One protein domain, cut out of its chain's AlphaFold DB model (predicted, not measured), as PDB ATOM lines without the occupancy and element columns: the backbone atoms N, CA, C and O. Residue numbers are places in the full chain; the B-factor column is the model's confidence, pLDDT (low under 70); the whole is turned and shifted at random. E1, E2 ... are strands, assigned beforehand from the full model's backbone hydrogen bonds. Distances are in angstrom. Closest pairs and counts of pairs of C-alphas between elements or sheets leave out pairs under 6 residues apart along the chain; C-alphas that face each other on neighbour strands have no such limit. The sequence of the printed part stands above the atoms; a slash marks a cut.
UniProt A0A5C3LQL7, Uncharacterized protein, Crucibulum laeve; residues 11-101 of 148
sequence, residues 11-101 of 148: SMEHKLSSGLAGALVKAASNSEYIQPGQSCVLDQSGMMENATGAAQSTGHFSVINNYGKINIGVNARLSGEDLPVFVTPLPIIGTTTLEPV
ATOM      1  N   SER A  11     137.795 207.154 223.912       67.69
ATOM      2  CA  SER A  11     138.999 206.362 224.163       67.69
ATOM      3  C   SER A  11     139.108 205.998 225.637       67.69
ATOM      4  O   SER A  11     138.623 206.730 226.497       67.69
ATOM      5  N   MET A  12     139.683 204.839 225.947       63.84
ATOM      6  CA  MET A  12     139.899 204.404 227.327       63.84
ATOM      7  C   MET A  12     141.373 204.254 227.636       63.84
ATOM      8  O   MET A  12     142.132 203.739 226.823       63.84
ATOM      9  N   GLU A  13     141.749 204.647 228.847       61.81
ATOM     10  CA  GLU A  13     143.103 204.540 229.380       61.81
ATOM     11  C   GLU A  13     143.025 204.269 230.884       61.81
ATOM     12  O   GLU A  13     142.115 204.748 231.562       61.81
ATOM     13  N   HIS A  14     143.972 203.531 231.458       58.97
ATOM     14  CA  HIS A  14     144.059 203.466 232.917       58.97
ATOM     15  C   HIS A  14     144.799 204.696 233.469       58.97
ATOM     16  O   HIS A  14     145.751 205.201 232.862       58.97
ATOM     17  N   LYS A  15     144.384 205.165 234.651       55.34
ATOM     18  CA  LYS A  15     144.992 206.315 235.341       55.34
ATOM     19  C   LYS A  15     145.488 205.922 236.731       55.34
ATOM     20  O   LYS A  15     144.839 205.160 237.444       55.34
ATOM     21  N   LEU A  16     146.619 206.498 237.136       43.00
ATOM     22  CA  LEU A  16     147.115 206.416 238.510       43.00
ATOM     23  C   LEU A  16     146.411 207.488 239.350       43.00
ATOM     24  O   LEU A  16     146.634 208.679 239.128       43.00
ATOM     25  N   SER A  17     145.545 207.077 240.283       51.19
ATOM     26  CA  SER A  17     144.855 207.989 241.204       51.19
ATOM     27  C   SER A  17     145.579 208.077 242.552       51.19
ATOM     28  O   SER A  17     146.066 207.075 243.069       51.19
ATOM     29  N   SER A  18     145.664 209.278 243.134       48.34
ATOM     30  CA  SER A  18     146.223 209.492 244.481       48.34
ATOM     31  C   SER A  18     145.152 209.609 245.576       48.34
ATOM     32  O   SER A  18     145.452 210.015 246.695       48.34
ATOM     33  N   GLY A  19     143.897 209.244 245.282       44.31
ATOM     34  CA  GLY A  19     142.807 209.159 246.265       44.31
ATOM     35  C   GLY A  19     142.294 210.490 246.838       44.31
ATOM     36  O   GLY A  19     141.416 210.468 247.695       44.31
ATOM     37  N   LEU A  20     142.795 211.642 246.380       40.62
ATOM     38  CA  LEU A  20     142.381 212.969 246.852       40.62
ATOM     39  C   LEU A  20     141.547 213.697 245.789       40.62
ATOM     40  O   LEU A  20     141.916 213.732 244.613       40.62
ATOM     41  N   ALA A  21     140.435 214.314 246.202       45.00
ATOM     42  CA  ALA A  21     139.659 215.201 245.338       45.00
ATOM     43  C   ALA A  21     140.548 216.359 244.844       45.00
ATOM     44  O   ALA A  21     141.204 217.024 245.642       45.00
ATOM     45  N   GLY A  22     140.597 216.574 243.525       51.44
ATOM     46  CA  GLY A  22     141.458 217.586 242.898       51.44
ATOM     47  C   GLY A  22     142.901 217.142 242.628       51.44
ATOM     48  O   GLY A  22     143.718 217.961 242.211       51.44
ATOM     49  N   ALA A  23     143.243 215.868 242.837       53.66
ATOM     50  CA  ALA A  23     144.567 215.370 242.498       53.66
ATOM     51  C   ALA A  23     144.800 215.248 240.986       53.66
ATOM     52  O   ALA A  23     143.980 214.702 240.248       53.66
ATOM     53  N   LEU A  24     145.982 215.685 240.545       55.22
ATOM     54  CA  LEU A  24     146.475 215.447 239.193       55.22
ATOM     55  C   LEU A  24     146.771 213.954 239.013       55.22
ATOM     56  O   LEU A  24     147.632 213.393 239.691       55.22
ATOM     57  N   VAL A  25     146.062 213.326 238.082       59.06
ATOM     58  CA  VAL A  25     146.247 211.924 237.705       59.06
ATOM     59  C   VAL A  25     146.905 211.842 236.333       59.06
ATOM     60  O   VAL A  25     146.558 212.599 235.424       59.06
ATOM     61  N   LYS A  26     147.857 210.921 236.167       66.38
ATOM     62  CA  LYS A  26     148.500 210.658 234.873       66.38
ATOM     63  C   LYS A  26     148.017 209.317 234.329       66.38
ATOM     64  O   LYS A  26     147.913 208.345 235.081       66.38
ATOM     65  N   ALA A  27     147.723 209.277 233.033       69.31
ATOM     66  CA  ALA A  27     147.522 208.018 232.330       69.31
ATOM     67  C   ALA A  27     148.834 207.226 232.321       69.31
ATOM     68  O   ALA A  27     149.903 207.798 232.084       69.31
ATOM     69  N   ALA A  28     148.755 205.933 232.617       75.31
ATOM     70  CA  ALA A  28     149.912 205.036 232.616       75.31
ATOM     71  C   ALA A  28     149.791 203.911 231.563       75.31
ATOM     72  O   ALA A  28     150.690 203.085 231.444       75.31
ATOM     73  N   SER A  29     148.721 203.940 230.759       84.00
ATOM     74  CA  SER A  29     148.433 203.027 229.644       84.00
ATOM     75  C   SER A  29     148.460 203.747 228.302       84.00
ATOM     76  O   SER A  29     148.434 204.979 228.247       84.00
ATOM     77  N   ASN A  30     148.387 202.971 227.222       87.56
ATOM     78  CA  ASN A  30     147.873 203.461 225.948       87.56
ATOM     79  C   ASN A  30     146.373 203.802 226.037       87.56
ATOM     80  O   ASN A  30     145.645 203.328 226.909       87.56
ATOM     81  N   SER A  31     145.924 204.636 225.101       88.12
ATOM     82  CA  SER A  31     144.507 204.901 224.866       88.12
ATOM     83  C   SER A  31     143.997 204.010 223.737       88.12
ATOM     84  O   SER A  31     144.632 203.973 222.687       88.12
ATOM     85  N   GLU A  32     142.835 203.377 223.911       92.81
ATOM     86  CA  GLU A  32     142.168 202.626 222.836       92.81
ATOM     87  C   GLU A  32     140.792 203.173 222.508       92.81
ATOM     88  O   GLU A  32     140.001 203.473 223.404       92.81
ATOM     89  N   TYR A  33     140.506 203.287 221.208       91.06
ATOM     90  CA  TYR A  33     139.209 203.741 220.724       91.06
ATOM     91  C   TYR A  33     138.138 202.681 220.952       91.06
ATOM     92  O   TYR A  33     138.301 201.520 220.583       91.06
ATOM     93  N   ILE A  34     137.004 203.118 221.486       88.25
ATOM     94  CA  ILE A  34     135.863 202.267 221.788       88.25
ATOM     95  C   ILE A  34     134.551 202.972 221.423       88.25
ATOM     96  O   ILE A  34     134.409 204.195 221.547       88.25
ATOM     97  N   GLN A  35     133.581 202.197 220.945       87.56
ATOM     98  CA  GLN A  35     132.208 202.634 220.690       87.56
ATOM     99  C   GLN A  35     131.259 202.054 221.745       87.56
ATOM    100  O   GLN A  35     131.562 201.004 222.321       87.56
ATOM    101  N   PRO A  36     130.106 202.697 222.009       85.31
ATOM    102  CA  PRO A  36     129.154 202.146 222.964       85.31
ATOM    103  C   PRO A  36     128.723 200.735 222.534       85.31
ATOM    104  O   PRO A  36     128.675 200.438 221.343       85.31
ATOM    105  N   GLY A  37     128.484 199.838 223.487       84.69
ATOM    106  CA  GLY A  37     128.244 198.407 223.280       84.69
ATOM    107  C   GLY A  37     129.503 197.536 223.162       84.69
ATOM    108  O   GLY A  37     129.400 196.317 223.288       84.69
ATOM    109  N   GLN A  38     130.687 198.122 222.957       92.62
ATOM    110  CA  GLN A  38     131.933 197.361 222.814       92.62
ATOM    111  C   GLN A  38     132.626 197.077 224.152       92.62
ATOM    112  O   GLN A  38     132.299 197.647 225.197       92.62
ATOM    113  N   SER A  39     133.611 196.176 224.099       94.12
ATOM    114  CA  SER A  39     134.461 195.795 225.227       94.12
ATOM    115  C   SER A  39     135.948 195.924 224.894       94.12
ATOM    116  O   SER A  39     136.360 195.521 223.808       94.12
ATOM    117  N   CYS A  40     136.760 196.396 225.840       94.94
ATOM    118  CA  CYS A  40     138.228 196.344 225.775       94.94
ATOM    119  C   CYS A  40     138.796 195.492 226.914       94.94
ATOM    120  O   CYS A  40     138.213 195.416 227.998       94.94
ATOM    121  N   VAL A  41     139.959 194.887 226.684       96.88
ATOM    122  CA  VAL A  41     140.727 194.182 227.717       96.88
ATOM    123  C   VAL A  41     141.904 195.054 228.132       96.88
ATOM    124  O   VAL A  41     142.665 195.489 227.280       96.88
ATOM    125  N   LEU A  42     142.061 195.310 229.429       95.62
ATOM    126  CA  LEU A  42     143.316 195.804 229.992       95.62
ATOM    127  C   LEU A  42     144.130 194.578 230.405       95.62
ATOM    128  O   LEU A  42     143.764 193.879 231.356       95.62
ATOM    129  N   ASP A  43     145.181 194.285 229.648       94.94
ATOM    130  CA  ASP A  43     145.959 193.061 229.789       94.94
ATOM    131  C   ASP A  43     146.849 193.057 231.048       94.94
ATOM    132  O   ASP A  43     146.947 194.031 231.798       94.94
ATOM    133  N   GLN A  44     147.531 191.937 231.295       95.12
ATOM    134  CA  GLN A  44     148.422 191.783 232.452       95.12
ATOM    135  C   GLN A  44     149.675 192.674 232.394       95.12
ATOM    136  O   GLN A  44     150.348 192.843 233.411       95.12
ATOM    137  N   SER A  45     149.999 193.239 231.229       93.19
ATOM    138  CA  SER A  45     151.116 194.168 231.043       93.19
ATOM    139  C   SER A  45     150.723 195.631 231.283       93.19
ATOM    140  O   SER A  45     151.597 196.492 231.375       93.19
ATOM    141  N   GLY A  46     149.427 195.909 231.457       90.12
ATOM    142  CA  GLY A  46     148.894 197.256 231.635       90.12
ATOM    143  C   GLY A  46     148.587 197.956 230.311       90.12
ATOM    144  O   GLY A  46     148.443 199.182 230.298       90.12
ATOM    145  N   MET A  47     148.470 197.200 229.219       93.50
ATOM    146  CA  MET A  47     148.112 197.697 227.894       93.50
ATOM    147  C   MET A  47     146.635 197.437 227.609       93.50
ATOM    148  O   MET A  47     146.110 196.355 227.875       93.50
ATOM    149  N   MET A  48     145.951 198.448 227.084       94.19
ATOM    150  CA  MET A  48     144.579 198.314 226.615       94.19
ATOM    151  C   MET A  48     144.600 197.674 225.219       94.19
ATOM    152  O   MET A  48     145.292 198.150 224.323       94.19
ATOM    153  N   GLU A  49     143.875 196.576 225.041       95.94
ATOM    154  CA  GLU A  49     143.716 195.887 223.762       95.94
ATOM    155  C   GLU A  49     142.621 196.535 222.906       95.94
ATOM    156  O   GLU A  49     141.725 197.224 223.410       95.94
ATOM    157  N   ASN A  50     142.657 196.246 221.601       95.38
ATOM    158  CA  ASN A  50     141.651 196.707 220.646       95.38
ATOM    159  C   ASN A  50     140.226 196.387 221.120       95.38
ATOM    160  O   ASN A  50     139.940 195.283 221.590       95.38
ATOM    161  N   ALA A  51     139.308 197.332 220.911       94.00
ATOM    162  CA  ALA A  51     137.897 197.121 221.195       94.00
ATOM    163  C   ALA A  51     137.316 195.962 220.372       94.00
ATOM    164  O   ALA A  51     137.536 195.840 219.165       94.00
ATOM    165  N   THR A  52     136.521 195.126 221.035       94.56
ATOM    166  CA  THR A  52     135.835 193.969 220.457       94.56
ATOM    167  C   THR A  52     134.326 194.062 220.676       94.56
ATOM    168  O   THR A  52     133.837 194.795 221.539       94.56
ATOM    169  N   GLY A  53     133.571 193.306 219.877       91.69
ATOM    170  CA  GLY A  53     132.110 193.324 219.894       91.69
ATOM    171  C   GLY A  53     131.499 194.359 218.947       91.69
ATOM    172  O   GLY A  53     132.191 195.168 218.322       91.69
ATOM    173  N   ALA A  54     130.176 194.292 218.812       87.25
ATOM    174  CA  ALA A  54     129.413 195.194 217.962       87.25
ATOM    175  C   ALA A  54     129.112 196.505 218.696       87.25
ATOM    176  O   ALA A  54     128.736 196.488 219.867       87.25
ATOM    177  N   ALA A  55     129.223 197.628 217.987       85.75
ATOM    178  CA  ALA A  55     128.738 198.898 218.499       85.75
ATOM    179  C   ALA A  55     127.205 198.869 218.631       85.75
ATOM    180  O   ALA A  55     126.503 198.337 217.771       85.75
ATOM    181  N   GLN A  56     126.692 199.443 219.712       79.38
ATOM    182  CA  GLN A  56     125.277 199.522 220.055       79.38
ATOM    183  C   GLN A  56     124.936 200.945 220.505       79.38
ATOM    184  O   GLN A  56     125.808 201.719 220.881       79.38
ATOM    185  N   SER A  57     123.655 201.302 220.507       72.25
ATOM    186  CA  SER A  57     123.178 202.616 220.959       72.25
ATOM    187  C   SER A  57     122.925 202.678 222.472       72.25
ATOM    188  O   SER A  57     122.078 203.443 222.915       72.25
ATOM    189  N   THR A  58     123.598 201.840 223.264       69.94
ATOM    190  CA  THR A  58     123.312 201.670 224.699       69.94
ATOM    191  C   THR A  58     124.043 202.668 225.597       69.94
ATOM    192  O   THR A  58     123.774 202.703 226.785       69.94
ATOM    193  N   GLY A  59     124.993 203.452 225.073       70.44
ATOM    194  CA  GLY A  59     125.789 204.406 225.867       70.44
ATOM    195  C   GLY A  59     126.837 203.763 226.792       70.44
ATOM    196  O   GLY A  59     127.771 204.440 227.216       70.44
ATOM    197  N   HIS A  60     126.741 202.457 227.050       83.38
ATOM    198  CA  HIS A  60     127.664 201.726 227.915       83.38
ATOM    199  C   HIS A  60     128.894 201.201 227.175       83.38
ATOM    200  O   HIS A  60     128.847 200.897 225.987       83.38
ATOM    201  N   PHE A  61     129.975 200.976 227.912       87.94
ATOM    202  CA  PHE A  61     131.203 200.336 227.442       87.94
ATOM    203  C   PHE A  61     131.634 199.301 228.475       87.94
ATOM    204  O   PHE A  61     131.380 199.494 229.661       87.94
ATOM    205  N   SER A  62     132.300 198.219 228.080       92.56
ATOM    206  CA  SER A  62     132.823 197.246 229.049       92.56
ATOM    207  C   SER A  62     134.346 197.198 229.053       92.56
ATOM    208  O   SER A  62     135.002 197.347 228.023       92.56
ATOM    209  N   VAL A  63     134.914 196.974 230.233       93.94
ATOM    210  CA  VAL A  63     136.355 196.801 230.433       93.94
ATOM    211  C   VAL A  63     136.573 195.499 231.177       93.94
ATOM    212  O   VAL A  63     135.972 195.282 232.228       93.94
ATOM    213  N   ILE A  64     137.455 194.650 230.661       96.25
ATOM    214  CA  ILE A  64     137.946 193.458 231.353       96.25
ATOM    215  C   ILE A  64     139.350 193.774 231.854       96.25
ATOM    216  O   ILE A  64     140.293 193.827 231.072       96.25
ATOM    217  N   ASN A  65     139.492 194.025 233.153       95.56
ATOM    218  CA  ASN A  65     140.771 194.383 233.752       95.56
ATOM    219  C   ASN A  65     141.491 193.164 234.344       95.56
ATOM    220  O   ASN A  65     141.140 192.691 235.429       95.56
ATOM    221  N   ASN A  66     142.545 192.731 233.652       96.25
ATOM    222  CA  ASN A  66     143.427 191.636 234.048       96.25
ATOM    223  C   ASN A  66     144.760 192.112 234.659       96.25
ATOM    224  O   ASN A  66     145.558 191.274 235.073       96.25
ATOM    225  N   TYR A  67     145.005 193.424 234.733       93.88
ATOM    226  CA  TYR A  67     146.248 193.998 235.258       93.88
ATOM    227  C   TYR A  67     146.321 193.930 236.790       93.88
ATOM    228  O   TYR A  67     147.278 193.429 237.374       93.88
ATOM    229  N   GLY A  68     145.288 194.444 237.459       91.06
ATOM    230  CA  GLY A  68     145.255 194.608 238.912       91.06
ATOM    231  C   GLY A  68     144.282 195.706 239.335       91.06
ATOM    232  O   GLY A  68     143.617 196.304 238.496       91.06
ATOM    233  N   LYS A  69     144.180 195.990 240.639       91.56
ATOM    234  CA  LYS A  69     143.266 197.026 241.154       91.56
ATOM    235  C   LYS A  69     143.698 198.423 240.691       91.56
ATOM    236  O   LYS A  69     144.643 198.974 241.248       91.56
ATOM    237  N   ILE A  70     142.985 199.005 239.724       88.06
ATOM    238  CA  ILE A  70     143.276 200.347 239.190       88.06
ATOM    239  C   ILE A  70     142.012 201.088 238.747       88.06
ATOM    240  O   ILE A  70     140.988 200.471 238.458       88.06
ATOM    241  N   ASN A  71     142.071 202.419 238.702       88.69
ATOM    242  CA  ASN A  71     140.999 203.236 238.143       88.69
ATOM    243  C   ASN A  71     141.081 203.262 236.609       88.69
ATOM    244  O   ASN A  71     142.162 203.421 236.032       88.69
ATOM    245  N   ILE A  72     139.927 203.161 235.956       88.81
ATOM    246  CA  ILE A  72     139.816 203.268 234.501       88.81
ATOM    247  C   ILE A  72     139.298 204.656 234.146       88.81
ATOM    248  O   ILE A  72     138.328 205.129 234.735       88.81
ATOM    249  N   GLY A  73     139.969 205.313 233.207       86.00
ATOM    250  CA  GLY A  73     139.573 206.584 232.625       86.00
ATOM    251  C   GLY A  73     138.936 206.399 231.252       86.00
ATOM    252  O   GLY A  73     139.331 205.529 230.476       86.00
ATOM    253  N   VAL A  74     137.965 207.253 230.953       85.50
ATOM    254  CA  VAL A  74     137.356 207.404 229.634       85.50
ATOM    255  C   VAL A  74     137.565 208.843 229.192       85.50
ATOM    256  O   VAL A  74     137.214 209.784 229.910       85.50
ATOM    257  N   ASN A  75     138.111 208.999 227.996       84.12
ATOM    258  CA  ASN A  75     138.242 210.263 227.304       84.12
ATOM    259  C   ASN A  75     137.179 210.349 226.199       84.12
ATOM    260  O   ASN A  75     136.872 209.359 225.530       84.12
ATOM    261  N   ALA A  76     136.612 211.533 225.995       79.38
ATOM    262  CA  ALA A  76     135.772 211.829 224.843       79.38
ATOM    263  C   ALA A  76     136.533 212.724 223.873       79.38
ATOM    264  O   ALA A  76     137.263 213.625 224.295       79.38
ATOM    265  N   ARG A  77     136.314 212.508 222.574       76.81
ATOM    266  CA  ARG A  77     136.870 213.385 221.552       76.81
ATOM    267  C   ARG A  77     135.975 214.600 221.347       76.81
ATOM    268  O   ARG A  77     134.910 214.494 220.742       76.81
ATOM    269  N   LEU A  78     136.424 215.757 221.822       70.00
ATOM    270  CA  LEU A  78     135.716 217.032 221.747       70.00
ATOM    271  C   LEU A  78     136.561 218.023 220.947       70.00
ATOM    272  O   LEU A  78     137.722 218.259 221.259       70.00
ATOM    273  N   SER A  79     135.997 218.579 219.871       75.44
ATOM    274  CA  SER A  79     136.685 219.558 219.006       75.44
ATOM    275  C   SER A  79     138.063 219.109 218.488       75.44
ATOM    276  O   SER A  79     138.930 219.931 218.211       75.44
ATOM    277  N   GLY A  80     138.263 217.797 218.326       75.88
ATOM    278  CA  GLY A  80     139.514 217.213 217.836       75.88
ATOM    279  C   GLY A  80     140.497 216.783 218.926       75.88
ATOM    280  O   GLY A  80     141.419 216.033 218.595       75.88
ATOM    281  N   GLU A  81     140.257 217.149 220.184       76.44
ATOM    282  CA  GLU A  81     141.074 216.795 221.349       76.44
ATOM    283  C   GLU A  81     140.416 215.682 222.174       76.44
ATOM    284  O   GLU A  81     139.195 215.654 222.322       76.44
ATOM    285  N   ASP A  82     141.219 214.761 222.711       78.31
ATOM    286  CA  ASP A  82     140.744 213.719 223.624       78.31
ATOM    287  C   ASP A  82     140.843 214.241 225.065       78.31
ATOM    288  O   ASP A  82     141.938 214.462 225.585       78.31
ATOM    289  N   LEU A  83     139.693 214.464 225.704       76.94
ATOM    290  CA  LEU A  83     139.593 215.027 227.053       76.94
ATOM    291  C   LEU A  83     138.990 214.008 228.024       76.94
ATOM    292  O   LEU A  83     138.018 213.345 227.659       76.94
ATOM    293  N   PRO A  84     139.502 213.891 229.262       76.25
ATOM    294  CA  PRO A  84     138.924 212.999 230.258       76.25
ATOM    295  C   PRO A  84     137.512 213.443 230.628       76.25
ATOM    296  O   PRO A  84     137.309 214.569 231.076       76.25
ATOM    297  N   VAL A  85     136.547 212.537 230.471       75.88
ATOM    298  CA  VAL A  85     135.133 212.765 230.815       75.88
ATOM    299  C   VAL A  85     134.665 211.896 231.973       75.88
ATOM    300  O   VAL A  85     133.699 212.234 232.646       75.88
ATOM    301  N   PHE A  86     135.353 210.787 232.241       79.81
ATOM    302  CA  PHE A  86     134.999 209.896 233.334       79.81
ATOM    303  C   PHE A  86     136.231 209.180 233.877       79.81
ATOM    304  O   PHE A  86     137.127 208.796 233.128       79.81
ATOM    305  N   VAL A  87     136.269 208.975 235.190       82.94
ATOM    306  CA  VAL A  87     137.220 208.082 235.854       82.94
ATOM    307  C   VAL A  87     136.438 207.285 236.880       82.94
ATOM    308  O   VAL A  87     135.627 207.843 237.617       82.94
ATOM    309  N   THR A  88     136.677 205.981 236.943       81.06
ATOM    310  CA  THR A  88     135.978 205.128 237.901       81.06
ATOM    311  C   THR A  88     136.303 205.589 239.323       81.06
ATOM    312  O   THR A  88     137.475 205.809 239.634       81.06
ATOM    313  N   PRO A  89     135.310 205.738 240.216       78.69
ATOM    314  CA  PRO A  89     135.544 206.285 241.554       78.69
ATOM    315  C   PRO A  89     136.349 205.326 242.436       78.69
ATOM    316  O   PRO A  89     137.118 205.753 243.294       78.69
ATOM    317  N   LEU A  90     136.202 204.020 242.199       83.56
ATOM    318  CA  LEU A  90     136.944 202.970 242.882       83.56
ATOM    319  C   LEU A  90     137.849 202.219 241.893       83.56
ATOM    320  O   LEU A  90     137.498 202.095 240.711       83.56
ATOM    321  N   PRO A  91     138.998 201.701 242.361       88.31
ATOM    322  CA  PRO A  91     139.810 200.785 241.578       88.31
ATOM    323  C   PRO A  91     139.031 199.507 241.249       88.31
ATOM    324  O   PRO A  91     138.408 198.910 242.126       88.31
ATOM    325  N   ILE A  92     139.104 199.068 239.999       89.06
ATOM    326  CA  ILE A  92     138.426 197.875 239.482       89.06
ATOM    327  C   ILE A  92     139.437 196.753 239.276       89.06
ATOM    328  O   ILE A  92     140.605 197.009 239.001       89.06
ATOM    329  N   ILE A  93     138.972 195.512 239.385       93.38
ATOM    330  CA  ILE A  93     139.628 194.299 238.889       93.38
ATOM    331  C   ILE A  93     138.543 193.398 238.286       93.38
ATOM    332  O   ILE A  93     137.419 193.384 238.789       93.38
ATOM    333  N   GLY A  94     138.860 192.661 237.222       93.50
ATOM    334  CA  GLY A  94     137.873 191.876 236.483       93.50
ATOM    335  C   GLY A  94     136.997 192.745 235.577       93.50
ATOM    336  O   GLY A  94     137.421 193.806 235.117       93.50
ATOM    337  N   THR A  95     135.788 192.274 235.280       94.50
ATOM    338  CA  THR A  95     134.887 192.934 234.330       94.50
ATOM    339  C   THR A  95     134.069 194.036 234.994       94.50
ATOM    340  O   THR A  95     133.469 193.823 236.045       94.50
ATOM    341  N   THR A  96     133.990 195.194 234.343       92.62
ATOM    342  CA  THR A  96     133.070 196.276 234.702       92.62
ATOM    343  C   THR A  96     132.372 196.824 233.466       92.62
ATOM    344  O   THR A  96     132.928 196.799 232.366       92.62
ATOM    345  N   THR A  97     131.182 197.379 233.667       91.12
ATOM    346  CA  THR A  97     130.477 198.182 232.670       91.12
ATOM    347  C   THR A  97     130.540 199.639 233.101       91.12
ATOM    348  O   THR A  97     130.270 199.975 234.253       91.12
ATOM    349  N   LEU A  98     130.960 200.496 232.181       86.12
ATOM    350  CA  LEU A  98     131.053 201.931 232.353       86.12
ATOM    351  C   LEU A  98     129.894 202.586 231.621       86.12
ATOM    352  O   LEU A  98     129.659 202.316 230.444       86.12
ATOM    353  N   GLU A  99     129.227 203.493 232.314       80.00
ATOM    354  CA  GLU A  99     128.207 204.371 231.766       80.00
ATOM    355  C   GLU A  99     128.653 205.804 232.055       80.00
ATOM    356  O   GLU A  99     128.336 206.355 233.110       80.00
ATOM    357  N   PRO A 100     129.521 206.379 231.202       67.88
ATOM    358  CA  PRO A 100     129.952 207.753 231.381       67.88
ATOM    359  C   PRO A 100     128.722 208.659 231.335       67.88
ATOM    360  O   PRO A 100     128.001 208.666 230.339       67.88
ATOM    361  N   VAL A 101     128.494 209.404 232.415       65.69
ATOM    362  CA  VAL A 101     127.430 210.404 232.473       65.69
ATOM    363  C   VAL A 101     127.809 211.531 231.522       65.69
ATOM    364  O   VAL A 101     128.743 212.286 231.782       65.69
TER     365      VAL A 101
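This is residues 11 to 101 of the 148 residues of an uncharacterized protein of Crucibulum laeve (UniProt A0A5C3LQL7). The picture is a strongly twisted, branched sheet built round one long strand, E4, which bends back on itself: E3 and E6 are beside its first part, E1 and E5 beside its last part, and E2 is beyond E1. Two long stretches with no named element, residues 17 to 31 and 43 to 60, join E1 to E2 and E3 to E4; residues 26 to 27 of the first fold back to pair with residues 15 to 16 of E1, and Leu 20 in the one and Ala 54 in the other have the two C-alphas farthest apart. The 91 printed residues have no named helix and six named strands, E1 to E6 in chain order, holding 45 residues, under half. The class is all strand, the sheet is mixed, and the whole is compact, with a radius of gyration of the C-alphas of 12.3 A and spans of 35 by 32 by 20 A.

Find C-alpha 11 at (138.999, 206.362, 224.163); from there E1, residues 11 to 16, runs 16.5 A. E2 is residues 32 to 34 and E3 residues 39 to 42. Look next at C-alpha 61, at (131.203, 200.336, 227.442), where E4, residues 61 to 78, begins; it bends by 153 degrees at residue 64, and its first and last C-alphas are 18.2 A apart. E5, residues 81 to 87, is 17.4 A long, and E6, residues 92 to 98, is 11.0 A long and ends with C-alpha 98 at (131.053, 201.931, 232.353).

Start at E1, which has E2 on one side and E4 on the other side. E1 and E2 form an antiparallel hairpin, with N 12 and O 32 at 2.9 A. In the link between them, residues 26 to 27 pair antiparallel with residues 15 to 16 of E1. E1 and E4 are antiparallel, with N 73 and O 13 at 2.8 A. The pairing of E4 is staggered. E3 is parallel to it over residues 62 to 65, with N 42 and O 64 at 2.8 A. E6 is antiparallel to it over residues 61 to 70, with N 98 and O 61 at 2.7 A. E5 is on the other side of E4 from E1 and forms an antiparallel hairpin with E4, with N 78 and O 81 at 2.8 A. E2, E3, E5 and E6 are edge strands. E5 and E6 are apart, although a tight link joins them.

The C-alphas of Leu 20 and Ala 54 are 36.3 A apart. The printed part has no cut from residue 11 to 101. The links E1 to E2 and E3 to E4 are long, with 15 and 18 residues. The mean pLDDT of the printed part is 80.5; look for values under 70 at residues 11 to 27, residue 58 and residues 100 to 101.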